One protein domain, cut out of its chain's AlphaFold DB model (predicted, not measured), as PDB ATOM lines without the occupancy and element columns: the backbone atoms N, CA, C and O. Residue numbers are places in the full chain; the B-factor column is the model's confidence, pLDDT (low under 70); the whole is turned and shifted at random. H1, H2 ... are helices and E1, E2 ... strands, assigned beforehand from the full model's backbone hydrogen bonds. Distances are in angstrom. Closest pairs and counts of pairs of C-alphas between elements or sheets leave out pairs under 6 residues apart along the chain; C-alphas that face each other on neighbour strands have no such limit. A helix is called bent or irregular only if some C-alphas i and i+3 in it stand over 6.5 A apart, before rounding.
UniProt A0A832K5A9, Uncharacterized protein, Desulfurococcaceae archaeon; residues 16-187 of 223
ATOM      1  N   LEU A  16      -7.039  -8.713  -4.996       79.56
ATOM      2  CA  LEU A  16      -7.802  -8.359  -3.782       79.56
ATOM      3  C   LEU A  16      -8.936  -9.363  -3.579       79.56
ATOM      4  O   LEU A  16      -9.785  -9.538  -4.448       79.56
ATOM      5  N   VAL A  17      -8.995  -9.977  -2.405       79.56
ATOM      6  CA  VAL A  17      -9.985 -10.988  -2.040       79.56
ATOM      7  C   VAL A  17     -10.764 -10.506  -0.821       79.56
ATOM      8  O   VAL A  17     -10.183 -10.299   0.239       79.56
ATOM      9  N   ILE A  18     -12.086 -10.366  -0.936       82.06
ATOM     10  CA  ILE A  18     -12.955 -10.147   0.230       82.06
ATOM     11  C   ILE A  18     -13.546 -11.495   0.626       82.06
ATOM     12  O   ILE A  18     -14.267 -12.121  -0.155       82.06
ATOM     13  N   THR A  19     -13.207 -11.988   1.811       82.50
ATOM     14  CA  THR A  19     -13.431 -13.394   2.170       82.50
ATOM     15  C   THR A  19     -13.450 -13.616   3.673       82.50
ATOM     16  O   THR A  19     -12.963 -12.791   4.428       82.50
ATOM     17  N   LYS A  20     -14.019 -14.731   4.137       86.00
ATOM     18  CA  LYS A  20     -13.839 -15.177   5.530       86.00
ATOM     19  C   LYS A  20     -12.556 -15.985   5.742       86.00
ATOM     20  O   LYS A  20     -12.255 -16.334   6.878       86.00
ATOM     21  N   LEU A  21     -11.843 -16.313   4.665       86.31
ATOM     22  CA  LEU A  21     -10.531 -16.947   4.740       86.31
ATOM     23  C   LEU A  21      -9.524 -16.009   5.415       86.31
ATOM     24  O   LEU A  21      -9.734 -14.798   5.504       86.31
ATOM     25  N   THR A  22      -8.413 -16.577   5.858       87.12
ATOM     26  CA  THR A  22      -7.227 -15.888   6.362       87.12
ATOM     27  C   THR A  22      -6.027 -16.219   5.478       87.12
ATOM     28  O   THR A  22      -6.060 -17.160   4.685       87.12
ATOM     29  N   CYS A  23      -4.915 -15.501   5.645       84.94
ATOM     30  CA  CYS A  23      -3.681 -15.827   4.923       84.94
ATOM     31  C   CYS A  23      -3.133 -17.232   5.207       84.94
ATOM     32  O   CYS A  23      -2.354 -17.742   4.412       84.94
ATOM     33  N   ARG A  24      -3.536 -17.870   6.314       86.44
ATOM     34  CA  ARG A  24      -3.133 -19.250   6.627       86.44
ATOM     35  C   ARG A  24      -3.863 -20.286   5.775       86.44
ATOM     36  O   ARG A  24      -3.376 -21.397   5.654       86.44
ATOM     37  N   ASP A  25      -5.008 -19.923   5.203       85.50
ATOM     38  CA  ASP A  25      -5.819 -20.816   4.370       85.50
ATOM     39  C   ASP A  25      -5.352 -20.848   2.900       85.50
ATOM     40  O   ASP A  25      -5.905 -21.603   2.090       85.50
ATOM     41  N   ILE A  26      -4.370 -20.003   2.553       82.00
ATOM     42  CA  ILE A  26      -3.807 -19.828   1.211       82.00
ATOM     43  C   ILE A  26      -2.383 -20.389   1.221       82.00
ATOM     44  O   ILE A  26      -1.453 -19.762   1.726       82.00
ATOM     45  N   GLU A  27      -2.211 -21.575   0.645       77.06
ATOM     46  CA  GLU A  27      -0.949 -22.318   0.643       77.06
ATOM     47  C   GLU A  27      -0.356 -22.323  -0.773       77.06
ATOM     48  O   GLU A  27      -0.388 -23.327  -1.483       77.06
ATOM     49  N   VAL A  28       0.161 -21.172  -1.214       77.69
ATOM     50  CA  VAL A  28       0.896 -21.051  -2.487       77.69
ATOM     51  C   VAL A  28       2.324 -20.607  -2.182       77.69
ATOM     52  O   VAL A  28       2.541 -19.581  -1.545       77.69
ATOM     53  N   SER A  29       3.319 -21.378  -2.625       70.12
ATOM     54  CA  SER A  29       4.732 -21.161  -2.263       70.12
ATOM     55  C   SER A  29       5.334 -19.869  -2.814       70.12
ATOM     56  O   SER A  29       6.355 -19.403  -2.312       70.12
ATOM     57  N   GLU A  30       4.722 -19.294  -3.848       79.31
ATOM     58  CA  GLU A  30       5.237 -18.124  -4.563       79.31
ATOM     59  C   GLU A  30       4.447 -16.843  -4.292       79.31
ATOM     60  O   GLU A  30       4.627 -15.848  -5.007       79.31
ATOM     61  N   VAL A  31       3.605 -16.844  -3.253       81.06
ATOM     62  CA  VAL A  31       2.833 -15.663  -2.873       81.06
ATOM     63  C   VAL A  31       3.158 -15.135  -1.490       81.06
ATOM     64  O   VAL A  31       3.561 -15.864  -0.586       81.06
ATOM     65  N   ILE A  32       2.944 -13.836  -1.330       83.12
ATOM     66  CA  ILE A  32       2.933 -13.164  -0.041       83.12
ATOM     67  C   ILE A  32       1.509 -12.677   0.201       83.12
ATOM     68  O   ILE A  32       0.899 -12.068  -0.672       83.12
ATOM     69  N   CYS A  33       0.969 -12.986   1.376       80.75
ATOM     70  CA  CYS A  33      -0.407 -12.677   1.733       80.75
ATOM     71  C   CYS A  33      -0.461 -11.689   2.898       80.75
ATOM     72  O   CYS A  33       0.210 -11.884   3.915       80.75
ATOM     73  N   TYR A  34      -1.310 -10.673   2.762       78.75
ATOM     74  CA  TYR A  34      -1.616  -9.699   3.805       78.75
ATOM     75  C   TYR A  34      -3.120  -9.622   4.024       78.75
ATOM     76  O   TYR A  34      -3.891  -9.652   3.066       78.75
ATOM     77  N   SER A  35      -3.534  -9.477   5.278       77.31
ATOM     78  CA  SER A  35      -4.928  -9.265   5.659       77.31
ATOM     79  C   SER A  35      -5.095  -7.908   6.333       77.31
ATOM     80  O   SER A  35      -4.300  -7.548   7.202       77.31
ATOM     81  N   ASN A  36      -6.154  -7.192   5.972       69.19
ATOM     82  CA  ASN A  36      -6.682  -6.084   6.753       69.19
ATOM     83  C   ASN A  36      -8.049  -6.498   7.321       69.19
ATOM     84  O   ASN A  36      -8.970  -6.826   6.566       69.19
ATOM     85  N   GLU A  37      -8.142  -6.543   8.649       64.06
ATOM     86  CA  GLU A  37      -9.362  -6.905   9.387       64.06
ATOM     87  C   GLU A  37     -10.200  -5.667   9.751       64.06
ATOM     88  O   GLU A  37     -11.381  -5.780  10.087       64.06
ATOM     89  N   GLU A  38      -9.620  -4.470   9.647       59.09
ATOM     90  CA  GLU A  38     -10.317  -3.219   9.906       59.09
ATOM     91  C   GLU A  38     -11.107  -2.830   8.638       59.09
ATOM     92  O   GLU A  38     -10.600  -2.900   7.522       59.09
ATOM     93  N   ASP A  39     -12.384  -2.470   8.801       63.38
ATOM     94  CA  ASP A  39     -13.321  -1.953   7.780       63.38
ATOM     95  C   ASP A  39     -14.227  -2.908   6.970       63.38
ATOM     96  O   ASP A  39     -15.140  -2.400   6.302       63.38
ATOM     97  N   PHE A  40     -14.098  -4.241   7.064       70.50
ATOM     98  CA  PHE A  40     -14.889  -5.197   6.243       70.50
ATOM     99  C   PHE A  40     -15.884  -6.088   7.024       70.50
ATOM    100  O   PHE A  40     -16.509  -7.008   6.479       70.50
ATOM    101  N   GLY A  41     -16.139  -5.759   8.293       75.62
ATOM    102  CA  GLY A  41     -17.173  -6.401   9.108       75.62
ATOM    103  C   GLY A  41     -16.843  -7.861   9.426       75.62
ATOM    104  O   GLY A  41     -15.913  -8.132  10.170       75.62
ATOM    105  N   LYS A  42     -17.630  -8.812   8.898       82.38
ATOM    106  CA  LYS A  42     -17.393 -10.264   9.081       82.38
ATOM    107  C   LYS A  42     -16.452 -10.876   8.034       82.38
ATOM    108  O   LYS A  42     -16.272 -12.092   8.036       82.38
ATOM    109  N   TYR A  43     -15.985 -10.071   7.083       84.31
ATOM    110  CA  TYR A  43     -15.062 -10.478   6.032       84.31
ATOM    111  C   TYR A  43     -13.711  -9.814   6.272       84.31
ATOM    112  O   TYR A  43     -13.648  -8.690   6.759       84.31
ATOM    113  N   ASN A  44     -12.659 -10.505   5.867       82.12
ATOM    114  CA  ASN A  44     -11.312  -9.994   5.731       82.12
ATOM    115  C   ASN A  44     -11.133  -9.462   4.315       82.12
ATOM    116  O   ASN A  44     -11.632 -10.051   3.349       82.12
ATOM    117  N   ALA A  45     -10.376  -8.382   4.194       83.00
ATOM    118  CA  ALA A  45      -9.813  -7.982   2.923       83.00
ATOM    119  C   ALA A  45      -8.387  -8.548   2.866       83.00
ATOM    120  O   ALA A  45      -7.557  -8.260   3.726       83.00
ATOM    121  N   ILE A  46      -8.128  -9.418   1.893       84.44
ATOM    122  CA  ILE A  46      -6.849 -10.099   1.703       84.44
ATOM    123  C   ILE A  46      -6.228  -9.654   0.389       84.44
ATOM    124  O   ILE A  46      -6.902  -9.482  -0.620       84.44
ATOM    125  N   THR A  47      -4.925  -9.458   0.413       83.56
ATOM    126  CA  THR A  47      -4.103  -8.976  -0.691       83.56
ATOM    127  C   THR A  47      -3.009 -10.026  -0.892       83.56
ATOM    128  O   THR A  47      -2.255 -10.313   0.037       83.56
ATOM    129  N   ILE A  48      -3.004 -10.671  -2.070       85.25
ATOM    130  CA  ILE A  48      -2.097 -11.778  -2.427       85.25
ATOM    131  C   ILE A  48      -1.165 -11.391  -3.578       85.25
ATOM    132  O   ILE A  48      -1.609 -11.185  -4.707       85.25
ATOM    133  N   ASP A  49       0.129 -11.314  -3.278       83.75
ATOM    134  CA  ASP A  49       1.188 -10.798  -4.149       83.75
ATOM    135  C   ASP A  49       2.056 -11.924  -4.664       83.75
ATOM    136  O   ASP A  49       2.368 -12.833  -3.906       83.75
ATOM    137  N   HIS A  50       2.594 -11.812  -5.878       85.50
ATOM    138  CA  HIS A  50       3.687 -12.696  -6.275       85.50
ATOM    139  C   HIS A  50       4.991 -12.276  -5.577       85.50
ATOM    140  O   HIS A  50       5.472 -11.154  -5.743       85.50
ATOM    141  N   ALA A  51       5.609 -13.199  -4.837       83.88
ATOM    142  CA  ALA A  51       6.825 -12.954  -4.058       83.88
ATOM    143  C   ALA A  51       8.001 -12.400  -4.890       83.88
ATOM    144  O   ALA A  51       8.805 -11.621  -4.379       83.88
ATOM    145  N   ASN A  52       8.084 -12.764  -6.174       85.56
ATOM    146  CA  ASN A  52       9.168 -12.351  -7.070       85.56
ATOM    147  C   ASN A  52       9.073 -10.886  -7.516       85.56
ATOM    148  O   ASN A  52      10.054 -10.349  -8.022       85.56
ATOM    149  N   CYS A  53       7.926 -10.238  -7.313       84.44
ATOM    150  CA  CYS A  53       7.733  -8.834  -7.658       84.44
ATOM    151  C   CYS A  53       8.093  -7.883  -6.511       84.44
ATOM    152  O   CYS A  53       7.851  -6.689  -6.600       84.44
ATOM    153  N   TYR A  54       8.715  -8.377  -5.437       83.00
ATOM    154  CA  TYR A  54       9.297  -7.515  -4.415       83.00
ATOM    155  C   TYR A  54      10.729  -7.124  -4.771       83.00
ATOM    156  O   TYR A  54      11.624  -7.967  -4.876       83.00
ATOM    157  N   ARG A  55      10.961  -5.821  -4.890       79.94
ATOM    158  CA  ARG A  55      12.257  -5.207  -5.177       79.94
ATOM    159  C   ARG A  55      12.808  -4.519  -3.929       79.94
ATOM    160  O   ARG A  55      12.097  -4.296  -2.948       79.94
ATOM    161  N   ARG A  56      14.108  -4.218  -3.939       77.44
ATOM    162  CA  ARG A  56      14.755  -3.384  -2.915       77.44
ATOM    163  C   ARG A  56      15.042  -2.020  -3.523       77.44
ATOM    164  O   ARG A  56      15.731  -1.958  -4.532       77.44
ATOM    165  N   GLY A  57      14.527  -0.969  -2.900       71.19
ATOM    166  CA  GLY A  57      14.846   0.407  -3.255       71.19
ATOM    167  C   GLY A  57      16.248   0.807  -2.794       71.19
ATOM    168  O   GLY A  57      16.899   0.093  -2.024       71.19
ATOM    169  N   GLU A  58      16.693   1.982  -3.236       69.62
ATOM    170  CA  GLU A  58      18.032   2.524  -2.963       69.62
ATOM    171  C   GLU A  58      18.315   2.710  -1.463       69.62
ATOM    172  O   GLU A  58      19.421   2.447  -0.994       69.62
ATOM    173  N   GLU A  59      17.296   3.086  -0.683       72.19
ATOM    174  CA  GLU A  59      17.383   3.237   0.778       72.19
ATOM    175  C   GLU A  59      17.238   1.889   1.529       72.19
ATOM    176  O   GLU A  59      17.145   1.848   2.755       72.19
ATOM    177  N   GLY A  60      17.211   0.757   0.812       71.25
ATOM    178  CA  GLY A  60      17.107  -0.595   1.374       71.25
ATOM    179  C   GLY A  60      15.687  -1.040   1.745       71.25
ATOM    180  O   GLY A  60      15.492  -2.201   2.120       71.25
ATOM    181  N   GLY A  61      14.694  -0.155   1.609       73.75
ATOM    182  CA  GLY A  61      13.275  -0.482   1.750       73.75
ATOM    183  C   GLY A  61      12.818  -1.483   0.688       73.75
ATOM    184  O   GLY A  61      13.277  -1.443  -0.452       73.75
ATOM    185  N   LYS A  62      11.928  -2.412   1.055       72.19
ATOM    186  CA  LYS A  62      11.276  -3.282   0.073       72.19
ATOM    187  C   LYS A  62      10.055  -2.575  -0.495       72.19
ATOM    188  O   LYS A  62       9.243  -2.082   0.281       72.19
ATOM    189  N   TYR A  63       9.906  -2.617  -1.810       74.44
ATOM    190  CA  TYR A  63       8.695  -2.190  -2.497       74.44
ATOM    191  C   TYR A  63       8.207  -3.294  -3.429       74.44
ATOM    192  O   TYR A  63       8.964  -4.199  -3.789       74.44
ATOM    193  N   PHE A  64       6.926  -3.259  -3.767       78.44
ATOM    194  CA  PHE A  64       6.360  -4.148  -4.773       78.44
ATOM    195  C   PHE A  64       6.529  -3.526  -6.164       78.44
ATOM    196  O   PHE A  64       6.629  -2.317  -6.268       78.44
ATOM    197  N   ASP A  65       6.536  -4.315  -7.225       82.25
ATOM    198  CA  ASP A  65       6.712  -3.875  -8.610       82.25
ATOM    199  C   ASP A  65       5.470  -4.274  -9.426       82.25
ATOM    200  O   ASP A  65       5.255  -5.449  -9.746       82.25
ATOM    201  N   SER A  66       4.609  -3.297  -9.725       81.19
ATOM    202  CA  SER A  66       3.347  -3.498 -10.458       81.19
ATOM    203  C   SER A  66       3.582  -3.855 -11.923       81.19
ATOM    204  O   SER A  66       2.738  -4.511 -12.533       81.19
ATOM    205  N   VAL A  67       4.719  -3.458 -12.498       84.75
ATOM    206  CA  VAL A  67       5.095  -3.816 -13.871       84.75
ATOM    207  C   VAL A  67       5.459  -5.301 -13.921       84.75
ATOM    208  O   VAL A  67       4.940  -6.038 -14.767       84.75
ATOM    209  N   CYS A  68       6.232  -5.787 -12.944       85.50
ATOM    210  CA  CYS A  68       6.438  -7.220 -12.729       85.50
ATOM    211  C   CYS A  68       5.108  -7.962 -12.525       85.50
ATOM    212  O   CYS A  68       4.874  -8.998 -13.147       85.50
ATOM    213  N   SER A  69       4.208  -7.427 -11.700       85.38
ATOM    214  CA  SER A  69       2.883  -8.010 -11.445       85.38
ATOM    215  C   SER A  69       2.045  -8.141 -12.720       85.38
ATOM    216  O   SER A  69       1.518  -9.216 -13.016       85.38
ATOM    217  N   LEU A  70       2.011  -7.086 -13.541       87.25
ATOM    218  CA  LEU A  70       1.357  -7.085 -14.849       87.25
ATOM    219  C   LEU A  70       1.907  -8.186 -15.759       87.25
ATOM    220  O   LEU A  70       1.136  -8.889 -16.411       87.25
ATOM    221  N   LYS A  71       3.229  -8.389 -15.770       87.62
ATOM    222  CA  LYS A  71       3.845  -9.500 -16.506       87.62
ATOM    223  C   LYS A  71       3.326 -10.854 -16.020       87.62
ATOM    224  O   LYS A  71       2.925 -11.671 -16.843       87.62
ATOM    225  N   MET A  72       3.285 -11.085 -14.707       88.31
ATOM    226  CA  MET A  72       2.806 -12.353 -14.135       88.31
ATOM    227  C   MET A  72       1.331 -12.628 -14.473       88.31
ATOM    228  O   MET A  72       0.960 -13.781 -14.704       88.31
ATOM    229  N   LEU A  73       0.505 -11.579 -14.543       87.88
ATOM    230  CA  LEU A  73      -0.903 -11.653 -14.954       87.88
ATOM    231  C   LEU A  73      -1.056 -12.039 -16.428       87.88
ATOM    232  O   LEU A  73      -1.839 -12.932 -16.751       87.88
ATOM    233  N   ILE A  74      -0.262 -11.434 -17.317       88.12
ATOM    234  CA  ILE A  74      -0.234 -11.797 -18.745       88.12
ATOM    235  C   ILE A  74       0.231 -13.247 -18.929       88.12
ATOM    236  O   ILE A  74      -0.336 -13.982 -19.736       88.12
ATOM    237  N   GLU A  75       1.205 -13.692 -18.130       86.81
ATOM    238  CA  GLU A  75       1.665 -15.088 -18.077       86.81
ATOM    239  C   GLU A  75       0.661 -16.038 -17.396       86.81
ATOM    240  O   GLU A  75       0.905 -17.243 -17.335       86.81
ATOM    241  N   ARG A  76      -0.472 -15.522 -16.896       86.62
ATOM    242  CA  ARG A  76      -1.542 -16.269 -16.213       86.62
ATOM    243  C   ARG A  76      -1.095 -17.027 -14.963       86.62
ATOM    244  O   ARG A  76      -1.734 -17.996 -14.551       86.62
ATOM    245  N   LYS A  77      -0.022 -16.572 -14.313       85.50
ATOM    246  CA  LYS A  77       0.487 -17.177 -13.071       85.50
ATOM    247  C   LYS A  77      -0.451 -16.981 -11.880       85.50
ATOM    248  O   LYS A  77      -0.338 -17.685 -10.884       85.50
ATOM    249  N   HIS A  78      -1.420 -16.071 -11.985       86.81
ATOM    250  CA  HIS A  78      -2.435 -15.843 -10.956       86.81
ATOM    251  C   HIS A  78      -3.503 -16.936 -10.877       86.81
ATOM    252  O   HIS A  78      -4.200 -17.016  -9.868       86.81
ATOM    253  N   LEU A  79      -3.649 -17.782 -11.906       85.06
ATOM    254  CA  LEU A  79      -4.744 -18.757 -11.980       85.06
ATOM    255  C   LEU A  79      -4.701 -19.810 -10.865       85.06
ATOM    256  O   LEU A  79      -5.756 -20.223 -10.382       85.06
ATOM    257  N   GLU A  80      -3.509 -20.226 -10.433       83.25
ATOM    258  CA  GLU A  80      -3.365 -21.165  -9.315       83.25
ATOM    259  C   GLU A  80      -3.912 -20.552  -8.022       83.25
ATOM    260  O   GLU A  80      -4.772 -21.138  -7.363       83.25
ATOM    261  N   VAL A  81      -3.498 -19.321  -7.718       85.94
ATOM    262  CA  VAL A  81      -3.980 -18.561  -6.559       85.94
ATOM    263  C   VAL A  81      -5.490 -18.357  -6.644       85.94
ATOM    264  O   VAL A  81      -6.203 -18.618  -5.676       85.94
ATOM    265  N   LEU A  82      -5.991 -17.957  -7.816       87.81
ATOM    266  CA  LEU A  82      -7.414 -17.754  -8.070       87.81
ATOM    267  C   LEU A  82      -8.216 -19.031  -7.769       87.81
ATOM    268  O   LEU A  82      -9.222 -18.979  -7.064       87.81
ATOM    269  N   SER A  83      -7.734 -20.193  -8.216       84.31
ATOM    270  CA  SER A  83      -8.377 -21.482  -7.936       84.31
ATOM    271  C   SER A  83      -8.413 -21.826  -6.442       84.31
ATOM    272  O   SER A  83      -9.372 -22.451  -5.986       84.31
ATOM    273  N   GLN A  84      -7.418 -21.383  -5.662       86.06
ATOM    274  CA  GLN A  84      -7.401 -21.590  -4.217       86.06
ATOM    275  C   GLN A  84      -8.363 -20.658  -3.483       86.06
ATOM    276  O   GLN A  84      -8.914 -21.076  -2.468       86.06
ATOM    277  N   VAL A  85      -8.580 -19.429  -3.954       89.75
ATOM    278  CA  VAL A  85      -9.402 -18.439  -3.232       89.75
ATOM    279  C   VAL A  85     -10.863 -18.420  -3.659       89.75
ATOM    280  O   VAL A  85     -11.705 -17.973  -2.880       89.75
ATOM    281  N   LEU A  86     -11.203 -18.923  -4.849       91.44
ATOM    282  CA  LEU A  86     -12.590 -19.076  -5.298       91.44
ATOM    283  C   LEU A  86     -13.273 -20.230  -4.542       91.44
ATOM    284  O   LEU A  86     -13.433 -21.334  -5.058       91.44
ATOM    285  N   ARG A  87     -13.670 -19.966  -3.294       91.31
ATOM    286  CA  ARG A  87     -14.336 -20.895  -2.366       91.31
ATOM    287  C   ARG A  87     -15.662 -20.317  -1.847       91.31
ATOM    288  O   ARG A  87     -15.879 -19.109  -1.981       91.31
ATOM    289  N   PRO A  88     -16.543 -21.126  -1.222       91.31
ATOM    290  CA  PRO A  88     -17.802 -20.641  -0.646       91.31
ATOM    291  C   PRO A  88     -17.649 -19.482   0.353       91.31
ATOM    292  O   PRO A  88     -18.548 -18.653   0.482       91.31
ATOM    293  N   GLU A  89     -16.516 -19.412   1.054       92.06
ATOM    294  CA  GLU A  89     -16.179 -18.390   2.048       92.06
ATOM    295  C   GLU A  89     -15.813 -17.035   1.431       92.06
ATOM    296  O   GLU A  89     -15.843 -16.010   2.123       92.06
ATOM    297  N   THR A  90     -15.476 -17.028   0.143       92.50
ATOM    298  CA  THR A  90     -15.058 -15.840  -0.591       92.50
ATOM    299  C   THR A  90     -16.268 -15.144  -1.196       92.50
ATOM    300  O   THR A  90     -17.096 -15.748  -1.882       92.50
ATOM    301  N   LEU A  91     -16.372 -13.848  -0.911       91.81
ATOM    302  CA  LEU A  91     -17.419 -12.968  -1.413       91.81
ATOM    303  C   LEU A  91     -17.096 -12.507  -2.833       91.81
ATOM    304  O   LEU A  91     -17.925 -12.631  -3.733       91.81
ATOM    305  N   MET A  92     -15.899 -11.953  -3.011       90.56
ATOM    306  CA  MET A  92     -15.462 -11.388  -4.280       90.56
ATOM    307  C   MET A  92     -13.942 -11.399  -4.408       90.56
ATOM    308  O   MET A  92     -13.225 -11.358  -3.405       90.56
ATOM    309  N   VAL A  93     -13.473 -11.419  -5.651       90.94
ATOM    310  CA  VAL A  93     -12.060 -11.359  -6.023       90.94
ATOM    311  C   VAL A  93     -11.890 -10.333  -7.135       90.94
ATOM    312  O   VAL A  93     -12.643 -10.352  -8.107       90.94
ATOM    313  N   LEU A  94     -10.907  -9.453  -6.999       88.12
ATOM    314  CA  LEU A  94     -10.532  -8.469  -8.002       88.12
ATOM    315  C   LEU A  94      -9.116  -8.760  -8.463       88.12
ATOM    316  O   LEU A  94      -8.221  -8.864  -7.628       88.12
ATOM    317  N   VAL A  95      -8.932  -8.861  -9.775       88.56
ATOM    318  CA  VAL A  95      -7.627  -9.071 -10.398       88.56
ATOM    319  C   VAL A  95      -7.151  -7.752 -10.980       88.56
ATOM    320  O   VAL A  95      -7.832  -7.152 -11.811       88.56
ATOM    321  N   SER A  96      -5.988  -7.288 -10.553       85.50
ATOM    322  CA  SER A  96      -5.358  -6.046 -11.010       85.50
ATOM    323  C   SER A  96      -3.850  -6.230 -10.934       85.50
ATOM    324  O   SER A  96      -3.442  -7.142 -10.238       85.50
ATOM    325  N   PRO A  97      -2.986  -5.452 -11.604       82.75
ATOM    326  CA  PRO A  97      -1.587  -5.473 -11.256       82.75
ATOM    327  C   PRO A  97      -1.329  -4.832  -9.899       82.75
ATOM    328  O   PRO A  97      -0.295  -5.265  -9.417       82.75
ATOM    329  N   PHE A  98      -2.250  -3.982  -9.347       76.88
ATOM    330  CA  PHE A  98      -2.294  -3.115  -8.121       76.88
ATOM    331  C   PHE A  98      -2.791  -3.719  -6.733       76.88
ATOM    332  O   PHE A  98      -3.869  -4.289  -6.636       76.88
ATOM    333  N   SER A  99      -2.073  -3.476  -5.605       69.06
ATOM    334  CA  SER A  99      -2.198  -3.849  -4.155       69.06
ATOM    335  C   SER A  99      -3.154  -2.977  -3.385       69.06
ATOM    336  O   SER A  99      -2.823  -1.947  -2.813       69.06
ATOM    337  N   ILE A 100      -4.370  -3.454  -3.251       63.78
ATOM    338  CA  ILE A 100      -5.440  -2.607  -2.751       63.78
ATOM    339  C   ILE A 100      -5.428  -2.464  -1.211       63.78
ATOM    340  O   ILE A 100      -6.227  -1.700  -0.686       63.78
ATOM    341  N   LEU A 101      -4.529  -3.107  -0.436       59.47
ATOM    342  CA  LEU A 101      -4.561  -2.973   1.042       59.47
ATOM    343  C   LEU A 101      -3.274  -2.583   1.788       59.47
ATOM    344  O   LEU A 101      -3.403  -1.933   2.823       59.47
ATOM    345  N   TYR A 102      -2.055  -2.922   1.350       51.00
ATOM    346  CA  TYR A 102      -0.871  -2.726   2.213       51.00
ATOM    347  C   TYR A 102       0.454  -2.550   1.445       51.00
ATOM    348  O   TYR A 102       0.618  -3.185   0.403       51.00
ATOM    349  N   PRO A 103       1.417  -1.745   1.953       48.16
ATOM    350  CA  PRO A 103       1.310  -0.794   3.074       48.16
ATOM    351  C   PRO A 103       0.530   0.494   2.757       48.16
ATOM    352  O   PRO A 103       0.304   1.301   3.656       48.16
ATOM    353  N   HIS A 104       0.064   0.674   1.517       51.97
ATOM    354  CA  HIS A 104      -0.560   1.927   1.060       51.97
ATOM    355  C   HIS A 104      -1.894   1.736   0.307       51.97
ATOM    356  O   HIS A 104      -2.387   2.633  -0.367       51.97
ATOM    357  N   GLY A 105      -2.518   0.561   0.399       51.31
ATOM    358  CA  GLY A 105      -3.330   0.070  -0.714       51.31
ATOM    359  C   GLY A 105      -4.730   0.657  -0.950       51.31
ATOM    360  O   GLY A 105      -5.184   0.651  -2.091       51.31
ATOM    361  N   LEU A 106      -5.420   1.225   0.045       47.44
ATOM    362  CA  LEU A 106      -6.709   1.899  -0.222       47.44
ATOM    363  C   LEU A 106      -6.539   3.351  -0.691       47.44
ATOM    364  O   LEU A 106      -7.496   3.963  -1.158       47.44
ATOM    365  N   TRP A 107      -5.329   3.900  -0.583       45.91
ATOM    366  CA  TRP A 107      -5.030   5.292  -0.929       45.91
ATOM    367  C   TRP A 107      -4.805   5.476  -2.430       45.91
ATOM    368  O   TRP A 107      -4.995   6.573  -2.937       45.91
ATOM    369  N   HIS A 108      -4.458   4.388  -3.123       53.25
ATOM    370  CA  HIS A 108      -4.190   4.333  -4.562       53.25
ATOM    371  C   HIS A 108      -5.339   3.698  -5.350       53.25
ATOM    372  O   HIS A 108      -5.188   3.319  -6.511       53.25
ATOM    373  N   ILE A 109      -6.510   3.540  -4.723       56.94
ATOM    374  CA  ILE A 109      -7.693   2.945  -5.351       56.94
ATOM    375  C   ILE A 109      -8.184   3.751  -6.568       56.94
ATOM    376  O   ILE A 109      -8.978   3.251  -7.355       56.94
ATOM    377  N   ASP A 110      -7.725   4.992  -6.726       58.41
ATOM    378  CA  ASP A 110      -7.920   5.868  -7.881       58.41
ATOM    379  C   ASP A 110      -6.986   5.549  -9.066       58.41
ATOM    380  O   ASP A 110      -7.277   5.967 -10.188       58.41
ATOM    381  N   GLN A 111      -5.912   4.781  -8.835       60.22
ATOM    382  CA  GLN A 111      -4.951   4.287  -9.837       60.22
ATOM    383  C   GLN A 111      -5.280   2.869 -10.337       60.22
ATOM    384  O   GLN A 111      -5.035   2.529 -11.492       60.22
ATOM    385  N   VAL A 112      -5.900   2.049  -9.481       66.12
ATOM    386  CA  VAL A 112      -6.437   0.716  -9.821       66.12
ATOM    387  C   VAL A 112      -7.381   0.703 -11.037       66.12
ATOM    388  O   VAL A 112      -7.339  -0.265 -11.801       66.12
ATOM    389  N   PRO A 113      -8.229   1.727 -11.278       63.75
ATOM    390  CA  PRO A 113      -9.240   1.687 -12.314       63.75
ATOM    391  C   PRO A 113      -8.681   1.399 -13.716       63.75
ATOM    392  O   PRO A 113      -9.260   0.647 -14.494       63.75
ATOM    393  N   GLN A 114      -7.527   1.958 -14.052       69.44
ATOM    394  CA  GLN A 114      -6.933   1.838 -15.381       69.44
ATOM    395  C   GLN A 114      -6.393   0.427 -15.666       69.44
ATOM    396  O   GLN A 114      -6.155   0.097 -16.825       69.44
ATOM    397  N   CYS A 115      -6.250  -0.413 -14.636       78.19
ATOM    398  CA  CYS A 115      -5.774  -1.785 -14.756       78.19
ATOM    399  C   CYS A 115      -6.581  -2.781 -13.902       78.19
ATOM    400  O   CYS A 115      -6.026  -3.756 -13.396       78.19
ATOM    401  N   LEU A 116      -7.883  -2.571 -13.701       81.62
ATOM    402  CA  LEU A 116      -8.746  -3.649 -13.210       81.62
ATOM    403  C   LEU A 116      -8.976  -4.628 -14.369       81.62
ATOM    404  O   LEU A 116      -9.492  -4.221 -15.404       81.62
ATOM    405  N   LEU A 117      -8.579  -5.889 -14.206       85.00
ATOM    406  CA  LEU A 117      -8.585  -6.894 -15.275       85.00
ATOM    407  C   LEU A 117      -9.726  -7.896 -15.133       85.00
ATOM    408  O   LEU A 117     -10.354  -8.256 -16.121       85.00
ATOM    409  N   GLU A 118     -10.027  -8.341 -13.914       87.62
ATOM    410  CA  GLU A 118     -11.109  -9.299 -13.677       87.62
ATOM    411  C   GLU A 118     -11.848  -8.975 -12.379       87.62
ATOM    412  O   GLU A 118     -11.260  -8.505 -11.403       87.62
ATOM    413  N   LEU A 119     -13.144  -9.283 -12.353       87.88
ATOM    414  CA  LEU A 119     -13.962  -9.273 -11.145       87.88
ATOM    415  C   LEU A 119     -14.767 -10.567 -11.066       87.88
ATOM    416  O   LEU A 119     -15.537 -10.900 -11.968       87.88
ATOM    417  N   TRP A 120     -14.612 -11.265  -9.948       91.44
ATOM    418  CA  TRP A 120     -15.348 -12.474  -9.610       91.44
ATOM    419  C   TRP A 120     -16.220 -12.197  -8.395       91.44
ATOM    420  O   TRP A 120     -15.721 -11.740  -7.368       91.44
ATOM    421  N   ILE A 121     -17.514 -12.481  -8.490       91.06
ATOM    422  CA  ILE A 121     -18.468 -12.319  -7.388       91.06
ATOM    423  C   ILE A 121     -19.195 -13.635  -7.174       91.06
ATOM    424  O   ILE A 121     -19.727 -14.222  -8.112       91.06
ATOM    425  N   ASN A 122     -19.237 -14.096  -5.930       92.50
ATOM    426  CA  ASN A 122     -19.982 -15.288  -5.560       92.50
ATOM    427  C   ASN A 122     -21.488 -15.034  -5.757       92.50
ATOM    428  O   ASN A 122     -22.052 -14.157  -5.096       92.50
ATOM    429  N   SER A 123     -22.146 -15.805  -6.634       90.31
ATOM    430  CA  SER A 123     -23.562 -15.615  -7.000       90.31
ATOM    431  C   SER A 123     -24.513 -15.674  -5.797       90.31
ATOM    432  O   SER A 123     -25.588 -15.084  -5.829       90.31
ATOM    433  N   ASN A 124     -24.125 -16.345  -4.707       90.00
ATOM    434  CA  ASN A 124     -24.944 -16.430  -3.494       90.00
ATOM    435  C   ASN A 124     -24.871 -15.172  -2.614       90.00
ATOM    436  O   ASN A 124     -25.598 -15.071  -1.630       90.00
ATOM    437  N   ASN A 125     -23.971 -14.234  -2.917       88.81
ATOM    438  CA  ASN A 125     -23.690 -13.073  -2.073       88.81
ATOM    439  C   ASN A 125     -23.645 -11.756  -2.870       88.81
ATOM    440  O   ASN A 125     -22.991 -10.801  -2.450       88.81
ATOM    441  N   VAL A 126     -24.346 -11.690  -4.006       84.75
ATOM    442  CA  VAL A 126     -24.321 -10.535  -4.923       84.75
ATOM    443  C   VAL A 126     -24.690  -9.231  -4.220       84.75
ATOM    444  O   VAL A 126     -23.951  -8.259  -4.328       84.75
ATOM    445  N   GLU A 127     -25.758  -9.218  -3.421       83.44
ATOM    446  CA  GLU A 127     -26.204  -8.013  -2.699       83.44
ATOM    447  C   GLU A 127     -25.138  -7.481  -1.723       83.44
ATOM    448  O   GLU A 127     -24.969  -6.273  -1.552       83.44
ATOM    449  N   ILE A 128     -24.372  -8.383  -1.098       85.88
ATOM    450  CA  ILE A 128     -23.283  -8.012  -0.187       85.88
ATOM    451  C   ILE A 128     -22.095  -7.468  -0.993       85.88
ATOM    452  O   ILE A 128     -21.488  -6.474  -0.599       85.88
ATOM    453  N   ALA A 129     -21.770  -8.081  -2.133       85.56
ATOM    454  CA  ALA A 129     -20.706  -7.599  -3.011       85.56
ATOM    455  C   ALA A 129     -21.032  -6.210  -3.587       85.56
ATOM    456  O   ALA A 129     -20.164  -5.338  -3.614       85.56
ATOM    457  N   GLU A 130     -22.291  -5.965  -3.967       79.62
ATOM    458  CA  GLU A 130     -22.777  -4.651  -4.401       79.62
ATOM    459  C   GLU A 130     -22.564  -3.580  -3.325       79.62
ATOM    460  O   GLU A 130     -22.108  -2.478  -3.634       79.62
ATOM    461  N   TYR A 131     -22.829  -3.901  -2.054       82.81
ATOM    462  CA  TYR A 131     -22.567  -2.989  -0.942       82.81
ATOM    463  C   TYR A 131     -21.083  -2.590  -0.862       82.81
ATOM    464  O   TYR A 131     -20.771  -1.400  -0.766       82.81
ATOM    465  N   PHE A 132     -20.162  -3.555  -0.947       80.75
ATOM    466  CA  PHE A 132     -18.725  -3.263  -0.907       80.75
ATOM    467  C   PHE A 132     -18.263  -2.453  -2.117       80.75
ATOM    468  O   PHE A 132     -17.570  -1.451  -1.943       80.75
ATOM    469  N   LEU A 133     -18.698  -2.821  -3.324       78.12
ATOM    470  CA  LEU A 133     -18.400  -2.060  -4.540       78.12
ATOM    471  C   LEU A 133     -18.893  -0.616  -4.444       78.12
ATOM    472  O   LEU A 133     -18.191   0.300  -4.860       78.12
ATOM    473  N   LYS A 134     -20.069  -0.401  -3.848       74.69
ATOM    474  CA  LYS A 134     -20.667   0.928  -3.719       74.69
ATOM    475  C   LYS A 134     -19.958   1.816  -2.718       74.69
ATOM    476  O   LYS A 134     -19.748   2.989  -3.008       74.69
ATOM    477  N   PHE A 135     -19.678   1.294  -1.529       74.88
ATOM    478  CA  PHE A 135     -19.323   2.128  -0.377       74.88
ATOM    479  C   PHE A 135     -17.864   2.010   0.054       74.88
ATOM    480  O   PHE A 135     -17.376   2.888   0.759       74.88
ATOM    481  N   LYS A 136     -17.181   0.926  -0.321       74.44
ATOM    482  CA  LYS A 136     -15.791   0.664   0.077       74.44
ATOM    483  C   LYS A 136     -14.834   0.697  -1.109       74.44
ATOM    484  O   LYS A 136     -13.686   1.083  -0.941       74.44
ATOM    485  N   LEU A 137     -15.312   0.332  -2.298       75.38
ATOM    486  CA  LEU A 137     -14.508   0.227  -3.515       75.38
ATOM    487  C   LEU A 137     -15.051   1.103  -4.653       75.38
ATOM    488  O   LEU A 137     -14.879   0.779  -5.826       75.38
ATOM    489  N   THR A 138     -15.696   2.224  -4.318       69.12
ATOM    490  CA  THR A 138     -16.346   3.130  -5.280       69.12
ATOM    491  C   THR A 138     -15.448   3.524  -6.463       69.12
ATOM    492  O   THR A 138     -15.928   3.545  -7.596       69.12
ATOM    493  N   PRO A 139     -14.141   3.787  -6.284       66.38
ATOM    494  CA  PRO A 139     -13.276   4.158  -7.408       66.38
ATOM    495  C   PRO A 139     -13.098   3.035  -8.445       66.38
ATOM    496  O   PRO A 139     -12.920   3.317  -9.629       66.38
ATOM    497  N   LEU A 140     -13.294   1.768  -8.054       68.06
ATOM    498  CA  LEU A 140     -13.266   0.600  -8.948       68.06
ATOM    499  C   LEU A 140     -14.502   0.477  -9.842       68.06
ATOM    500  O   LEU A 140     -14.578  -0.432 -10.661       68.06
ATOM    501  N   ILE A 141     -15.476   1.372  -9.700       64.94
ATOM    502  CA  ILE A 141     -16.672   1.413 -10.545       64.94
ATOM    503  C   ILE A 141     -16.357   2.046 -11.901       64.94
ATOM    504  O   ILE A 141     -16.964   1.685 -12.904       64.94
ATOM    505  N   LEU A 142     -15.417   2.991 -11.958       60.91
ATOM    506  CA  LEU A 142     -15.105   3.738 -13.178       60.91
ATOM    507  C   LEU A 142     -14.649   2.862 -14.370       60.91
ATOM    508  O   LEU A 142     -15.105   3.122 -15.483       60.91
ATOM    509  N   PRO A 143     -13.803   1.830 -14.192       62.12
ATOM    510  CA  PRO A 143     -13.418   0.893 -15.253       62.12
ATOM    511  C   PRO A 143     -14.612   0.095 -15.714       62.12
ATOM    512  O   PRO A 143     -14.845  -0.003 -16.910       62.12
ATOM    513  N   ILE A 144     -15.411  -0.387 -14.756       62.72
ATOM    514  CA  ILE A 144     -16.648  -1.099 -15.034       62.72
ATOM    515  C   ILE A 144     -17.525  -0.192 -15.900       62.72
ATOM    516  O   ILE A 144     -17.859  -0.554 -17.013       62.72
ATOM    517  N   ALA A 145     -17.790   1.048 -15.497       62.62
ATOM    518  CA  ALA A 145     -18.561   1.996 -16.300       62.62
ATOM    519  C   ALA A 145     -17.952   2.254 -17.698       62.62
ATOM    520  O   ALA A 145     -18.690   2.314 -18.684       62.62
ATOM    521  N   ARG A 146     -16.620   2.361 -17.814       61.28
ATOM    522  CA  ARG A 146     -15.912   2.584 -19.089       61.28
ATOM    523  C   ARG A 146     -15.972   1.391 -20.037       61.28
ATOM    524  O   ARG A 146     -16.309   1.596 -21.200       61.28
ATOM    525  N   THR A 147     -15.712   0.171 -19.570       58.03
ATOM    526  CA  THR A 147     -15.851  -1.065 -20.367       58.03
ATOM    527  C   THR A 147     -17.267  -1.206 -20.916       58.03
ATOM    528  O   THR A 147     -17.489  -1.780 -21.979       58.03
ATOM    529  N   LEU A 148     -18.233  -0.623 -20.216       58.41
ATOM    530  CA  LEU A 148     -19.638  -0.653 -20.579       58.41
ATOM    531  C   LEU A 148     -20.068   0.525 -21.468       58.41
ATOM    532  O   LEU A 148     -21.236   0.610 -21.841       58.41
ATOM    533  N   GLY A 149     -19.141   1.416 -21.838       58.97
ATOM    534  CA  GLY A 149     -19.396   2.576 -22.697       58.97
ATOM    535  C   GLY A 149     -20.166   3.706 -22.008       58.97
ATOM    536  O   GLY A 149     -20.702   4.593 -22.672       58.97
ATOM    537  N   LEU A 150     -20.242   3.691 -20.678       59.03
ATOM    538  CA  LEU A 150     -21.065   4.599 -19.892       59.03
ATOM    539  C   LEU A 150     -20.206   5.741 -19.342       59.03
ATOM    540  O   LEU A 150     -19.863   5.796 -18.164       59.03
ATOM    541  N   LEU A 151     -19.824   6.658 -20.232       53.50
ATOM    542  CA  LEU A 151     -18.864   7.730 -19.939       53.50
ATOM    543  C   LEU A 151     -19.395   8.854 -19.033       53.50
ATOM    544  O   LEU A 151     -18.617   9.714 -18.629       53.50
ATOM    545  N   ILE A 152     -20.690   8.884 -18.708       53.72
ATOM    546  CA  ILE A 152     -21.298   9.966 -17.922       53.72
ATOM    547  C   ILE A 152     -22.471   9.395 -17.128       53.72
ATOM    548  O   ILE A 152     -23.544   9.173 -17.686       53.72
ATOM    549  N   ILE A 153     -22.295   9.146 -15.830       51.81
ATOM    550  CA  ILE A 153     -23.405   8.691 -14.988       51.81
ATOM    551  C   ILE A 153     -23.344   9.349 -13.610       51.81
ATOM    552  O   ILE A 153     -22.332   9.269 -12.922       51.81
ATOM    553  N   HIS A 154     -24.443   9.985 -13.200       53.38
ATOM    554  CA  HIS A 154     -24.641  10.459 -11.828       53.38
ATOM    555  C   HIS A 154     -24.804   9.276 -10.850       53.38
ATOM    556  O   HIS A 154     -25.406   8.259 -11.201       53.38
ATOM    557  N   GLU A 155     -24.320   9.437  -9.609       52.00
ATOM    558  CA  GLU A 155     -24.244   8.411  -8.545       52.00
ATOM    559  C   GLU A 155     -25.443   7.440  -8.398       52.00
ATOM    560  O   GLU A 155     -25.203   6.257  -8.143       52.00
ATOM    561  N   PRO A 156     -26.725   7.836  -8.564       55.53
ATOM    562  CA  PRO A 156     -27.846   6.908  -8.375       55.53
ATOM    563  C   PRO A 156     -27.989   5.844  -9.477       55.53
ATOM    564  O   PRO A 156     -28.468   4.741  -9.219       55.53
ATOM    565  N   LEU A 157     -27.581   6.156 -10.710       55.28
ATOM    566  CA  LEU A 157     -27.739   5.276 -11.877       55.28
ATOM    567  C   LEU A 157     -26.676   4.162 -11.916       55.28
ATOM    568  O   LEU A 157     -26.894   3.124 -12.538       55.28
ATOM    569  N   TYR A 158     -25.567   4.339 -11.195       58.38
ATOM    570  CA  TYR A 158     -24.484   3.361 -11.094       58.38
ATOM    571  C   TYR A 158     -24.964   2.012 -10.519       58.38
ATOM    572  O   TYR A 158     -24.641   0.962 -11.067       58.38
ATOM    573  N   ILE A 159     -25.773   2.035  -9.454       56.84
ATOM    574  CA  ILE A 159     -26.253   0.822  -8.764       56.84
ATOM    575  C   ILE A 159     -27.138   0.007  -9.699       56.84
ATOM    576  O   ILE A 159     -27.024  -1.212  -9.787       56.84
ATOM    577  N   TYR A 160     -28.013   0.705 -10.422       59.59
ATOM    578  CA  TYR A 160     -28.916   0.096 -11.383       59.59
ATOM    579  C   TYR A 160     -28.143  -0.580 -12.521       59.59
ATOM    580  O   TYR A 160     -28.463  -1.694 -12.921       59.59
ATOM    581  N   ILE A 161     -27.079   0.064 -12.997       60.44
ATOM    582  CA  ILE A 161     -26.207  -0.484 -14.033       60.44
ATOM    583  C   ILE A 161     -25.412  -1.679 -13.513       60.44
ATOM    584  O   ILE A 161     -25.432  -2.719 -14.160       60.44
ATOM    585  N   MET A 162     -24.778  -1.588 -12.340       64.62
ATOM    586  CA  MET A 162     -24.086  -2.732 -11.735       64.62
ATOM    587  C   MET A 162     -24.998  -3.946 -11.640       64.62
ATOM    588  O   MET A 162     -24.613  -5.022 -12.081       64.62
ATOM    589  N   LYS A 163     -26.226  -3.754 -11.157       65.44
ATOM    590  CA  LYS A 163     -27.218  -4.821 -11.061       65.44
ATOM    591  C   LYS A 163     -27.545  -5.436 -12.427       65.44
ATOM    592  O   LYS A 163     -27.472  -6.651 -12.584       65.44
ATOM    593  N   LEU A 164     -27.795  -4.608 -13.446       62.16
ATOM    594  CA  LEU A 164     -28.026  -5.070 -14.824       62.16
ATOM    595  C   LEU A 164     -26.830  -5.823 -15.428       62.16
ATOM    596  O   LEU A 164     -27.012  -6.666 -16.307       62.16
ATOM    597  N   TYR A 165     -25.606  -5.508 -15.007       62.97
ATOM    598  CA  TYR A 165     -24.400  -6.180 -15.486       62.97
ATOM    599  C   TYR A 165     -24.076  -7.448 -14.714       62.97
ATOM    600  O   TYR A 165     -23.661  -8.424 -15.330       62.97
ATOM    601  N   LEU A 166     -24.344  -7.488 -13.414       65.81
ATOM    602  CA  LEU A 166     -24.309  -8.717 -12.625       65.81
ATOM    603  C   LEU A 166     -25.325  -9.736 -13.167       65.81
ATOM    604  O   LEU A 166     -25.036 -10.928 -13.224       65.81
ATOM    605  N   GLU A 167     -26.462  -9.266 -13.684       65.12
ATOM    606  CA  GLU A 167     -27.438 -10.099 -14.396       65.12
ATOM    607  C   GLU A 167     -26.945 -10.608 -15.768       65.12
ATOM    608  O   GLU A 167     -27.401 -11.658 -16.222       65.12
ATOM    609  N   LYS A 168     -26.008  -9.902 -16.423       64.69
ATOM    610  CA  LYS A 168     -25.460 -10.229 -17.760       64.69
ATOM    611  C   LYS A 168     -24.064 -10.861 -17.746       64.69
ATOM    612  O   LYS A 168     -23.595 -11.298 -18.797       64.69
ATOM    613  N   GLY A 169     -23.386 -10.867 -16.601       68.00
ATOM    614  CA  GLY A 169     -22.045 -11.418 -16.440       68.00
ATOM    615  C   GLY A 169     -22.001 -12.903 -16.790       68.00
ATOM    616  O   GLY A 169     -22.993 -13.626 -16.660       68.00
ATOM    617  N   SER A 170     -20.839 -13.374 -17.236       82.94
ATOM    618  CA  SER A 170     -20.674 -14.800 -17.512       82.94
ATOM    619  C   SER A 170     -20.733 -15.571 -16.202       82.94
ATOM    620  O   SER A 170     -20.008 -15.252 -15.263       82.94
ATOM    621  N   ARG A 171     -21.567 -16.605 -16.139       88.44
ATOM    622  CA  ARG A 171     -21.604 -17.500 -14.982       88.44
ATOM    623  C   ARG A 171     -20.581 -18.605 -15.158       88.44
ATOM    624  O   ARG A 171     -20.557 -19.276 -16.188       88.44
ATOM    625  N   ARG A 172     -19.726 -18.782 -14.157       91.19
ATOM    626  CA  ARG A 172     -18.698 -19.825 -14.127       91.19
ATOM    627  C   ARG A 172     -18.838 -20.624 -12.845       91.19
ATOM    628  O   ARG A 172     -18.995 -20.047 -11.778       91.19
ATOM    629  N   VAL A 173     -18.766 -21.947 -12.941       92.19
ATOM    630  CA  VAL A 173     -18.751 -22.812 -11.758       92.19
ATOM    631  C   VAL A 173     -17.305 -23.166 -11.439       92.19
ATOM    632  O   VAL A 173     -16.626 -23.774 -12.262       92.19
ATOM    633  N   VAL A 174     -16.839 -22.780 -10.253       89.38
ATOM    634  CA  VAL A 174     -15.489 -23.073  -9.744       89.38
ATOM    635  C   VAL A 174     -15.628 -23.552  -8.305       89.38
ATOM    636  O   VAL A 174     -16.331 -22.922  -7.518       89.38
ATOM    637  N   ASN A 175     -15.003 -24.688  -7.974       88.38
ATOM    638  CA  ASN A 175     -15.084 -25.327  -6.653       88.38
ATOM    639  C   ASN A 175     -16.530 -25.462  -6.130       88.38
ATOM    640  O   ASN A 175     -16.827 -25.133  -4.984       88.38
ATOM    641  N   SER A 176     -17.441 -25.912  -7.004       89.94
ATOM    642  CA  SER A 176     -18.878 -26.088  -6.714       89.94
ATOM    643  C   SER A 176     -19.637 -24.809  -6.332       89.94
ATOM    644  O   SER A 176     -20.776 -24.886  -5.874       89.94
ATOM    645  N   VAL A 177     -19.045 -23.637  -6.556       91.12
ATOM    646  CA  VAL A 177     -19.677 -22.328  -6.376       91.12
ATOM    647  C   VAL A 177     -19.921 -21.712  -7.746       91.12
ATOM    648  O   VAL A 177     -19.058 -21.771  -8.621       91.12
ATOM    649  N   GLU A 178     -21.102 -21.129  -7.942       93.38
ATOM    650  CA  GLU A 178     -21.379 -20.304  -9.115       93.38
ATOM    651  C   GLU A 178     -20.852 -18.883  -8.880       93.38
ATOM    652  O   GLU A 178     -21.121 -18.262  -7.850       93.38
ATOM    653  N   TRP A 179     -20.099 -18.385  -9.852       92.19
ATOM    654  CA  TRP A 179     -19.478 -17.071  -9.850       92.19
ATOM    655  C   TRP A 179     -19.995 -16.245 -11.014       92.19
ATOM    656  O   TRP A 179     -20.008 -16.707 -12.158       92.19
ATOM    657  N   LEU A 180     -20.340 -14.996 -10.732       90.06
ATOM    658  CA  LEU A 180     -20.442 -13.951 -11.735       90.06
ATOM    659  C   LEU A 180     -19.027 -13.490 -12.084       90.06
ATOM    660  O   LEU A 180     -18.305 -12.991 -11.221       90.06
ATOM    661  N   TYR A 181     -18.642 -13.679 -13.341       88.50
ATOM    662  CA  TYR A 181     -17.348 -13.291 -13.886       88.50
ATOM    663  C   TYR A 181     -17.512 -12.126 -14.861       88.50
ATOM    664  O   TYR A 181     -18.277 -12.211 -15.832       88.50
ATOM    665  N   LEU A 182     -16.763 -11.055 -14.602       83.06
ATOM    666  CA  LEU A 182     -16.626  -9.900 -15.480       83.06
ATOM    667  C   LEU A 182     -15.163  -9.772 -15.904       83.06
ATOM    668  O   LEU A 182     -14.270  -9.665 -15.063       83.06
ATOM    669  N   ASP A 183     -14.952  -9.794 -17.216       84.06
ATOM    670  CA  ASP A 183     -13.646  -9.638 -17.845       84.06
ATOM    671  C   ASP A 183     -13.472  -8.192 -18.307       84.06
ATOM    672  O   ASP A 183     -14.230  -7.699 -19.147       84.06
ATOM    673  N   PHE A 184     -12.483  -7.523 -17.737       77.81
ATOM    674  CA  PHE A 184     -12.084  -6.156 -18.052       77.81
ATOM    675  C   PHE A 184     -10.690  -6.113 -18.682       77.81
ATOM    676  O   PHE A 184     -10.104  -5.039 -18.759       77.81
ATOM    677  N   SER A 185     -10.142  -7.256 -19.113       75.12
ATOM    678  CA  SER A 185      -8.757  -7.399 -19.566       75.12
ATOM    679  C   SER A 185      -8.421  -6.495 -20.758       75.12
ATOM    680  O   SER A 185      -8.470  -6.900 -21.919       75.12
ATOM    681  N   GLN A 186      -8.023  -5.260 -20.465       77.81
ATOM    682  CA  GLN A 186      -7.532  -4.259 -21.409       77.81
ATOM    683  C   GLN A 186      -6.030  -4.065 -21.191       77.81
ATOM    684  O   GLN A 186      -5.558  -2.984 -20.843       77.81
ATOM    685  N   TYR A 187      -5.264  -5.148 -21.367       83.81
ATOM    686  CA  TYR A 187      -3.818  -5.147 -21.133       83.81
ATOM    687  C   TYR A 187      -3.098  -4.051 -21.927       83.81
ATOM    688  O   TYR A 187      -2.205  -3.412 -21.386       83.81
TER     689      TYR A 187
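What this domain is: This is residues 16 to 187 of the 223 residues of an uncharacterized protein of Desulfurococcaceae archaeon (UniProt A0A832K5A9). A twisted sheet of seven strands curls round the short helix H2 on one face, while H4 crosses slantwise over the other. H6 packs on H4, H5 makes a corner with H4, and the small hairpin of E4 and E5 lies at the opposite end of the longest axis from H6. The printed part has 172 residues, with six named helices and nine named strands in the order E1 E2 E3 E4 E5 H1 H2 E6 H3 E7 H4 H5 H6 E8 E9, a mixed class. The large sheet, E2 E3 E1 E6 E7 E9 E8, is antiparallel; the whole is compact, radius of gyration of the C-alphas 15.7 A, spans 47 by 36 by 32 A.

How they stand to each other: In the sheet, E2, residues 31 to 36, and E3, residues 44 to 50, form a hairpin, with N 34 and O 47 at 2.9 A. Next come E1, residues 16 to 19 (N 17 to O 46, 2.8 A), E6, residues 90 to 95 (N 16 to O 94, 2.9 A), and E7, residues 118 to 122 (N 93 to O 120, 2.8 A). E9, residues 177 to 183, follows, with N 121 and O 180 at 2.9 A, and forms a hairpin with E8, residues 170 to 174, where N 172 and O 179 are 2.9 A apart. H2, residues 78 to 85, and H4, residues 123 to 135, are on opposite faces, making three layers, helices on both faces of a sheet. The closest C-alphas of H2 and E8 are Ser 83 and Val 174, 7.5 A. H4, irregular with C-alphas 124 and 127 8.5 A apart, has a height over the sheet of 8.4 A. H6, residues 155 to 166, touches H4 at a shallow tilt of 23 degrees, opposite ways; the closest C-alphas are Lys 134 and Ile 159, 7.5 A. H5, residues 138 to 147, and H4 only just touch, only at the corner, with 3 pairs of C-alphas within 8 A, the closest Leu 133 and Ile 141, 7.1 A. H3, residues 112 to 115, touches H5, closest C-alphas Pro 113 and Pro 143, 5.2 A. H1, residues 66 to 74, only grazes the sheet. E4, residues 54 to 56, and E5, residues 62 to 64, form a hairpin, with N 55 and O 63 at 2.8 A. Every O i to N i+4 pair is within hydrogen-bond range in H1 and H2, against 7 of 9 in H4, 3 of 6 in H5 and 6 of 8 in H6; H3 is too short for one.

Where its parts are: E1 begins at C-alpha 16 (-7.802, -8.359, -3.782), and E9 ends at C-alpha 183 (-13.646, -9.638, -17.845). H4 and E3 measure 19.4 A each, E9 18.1 A and H6 17.6 A.

The domain as a whole: The C-alphas of Glu 59 and Glu 167 are farthest apart, 49.2 A. The printed part has no cut; the links E1 to E2 and E6 to H3 are long. Mean pLDDT of the printed part is 76.5, and under 70 at residues 36 to 39, 58, 99 to 114 and 138 to 169.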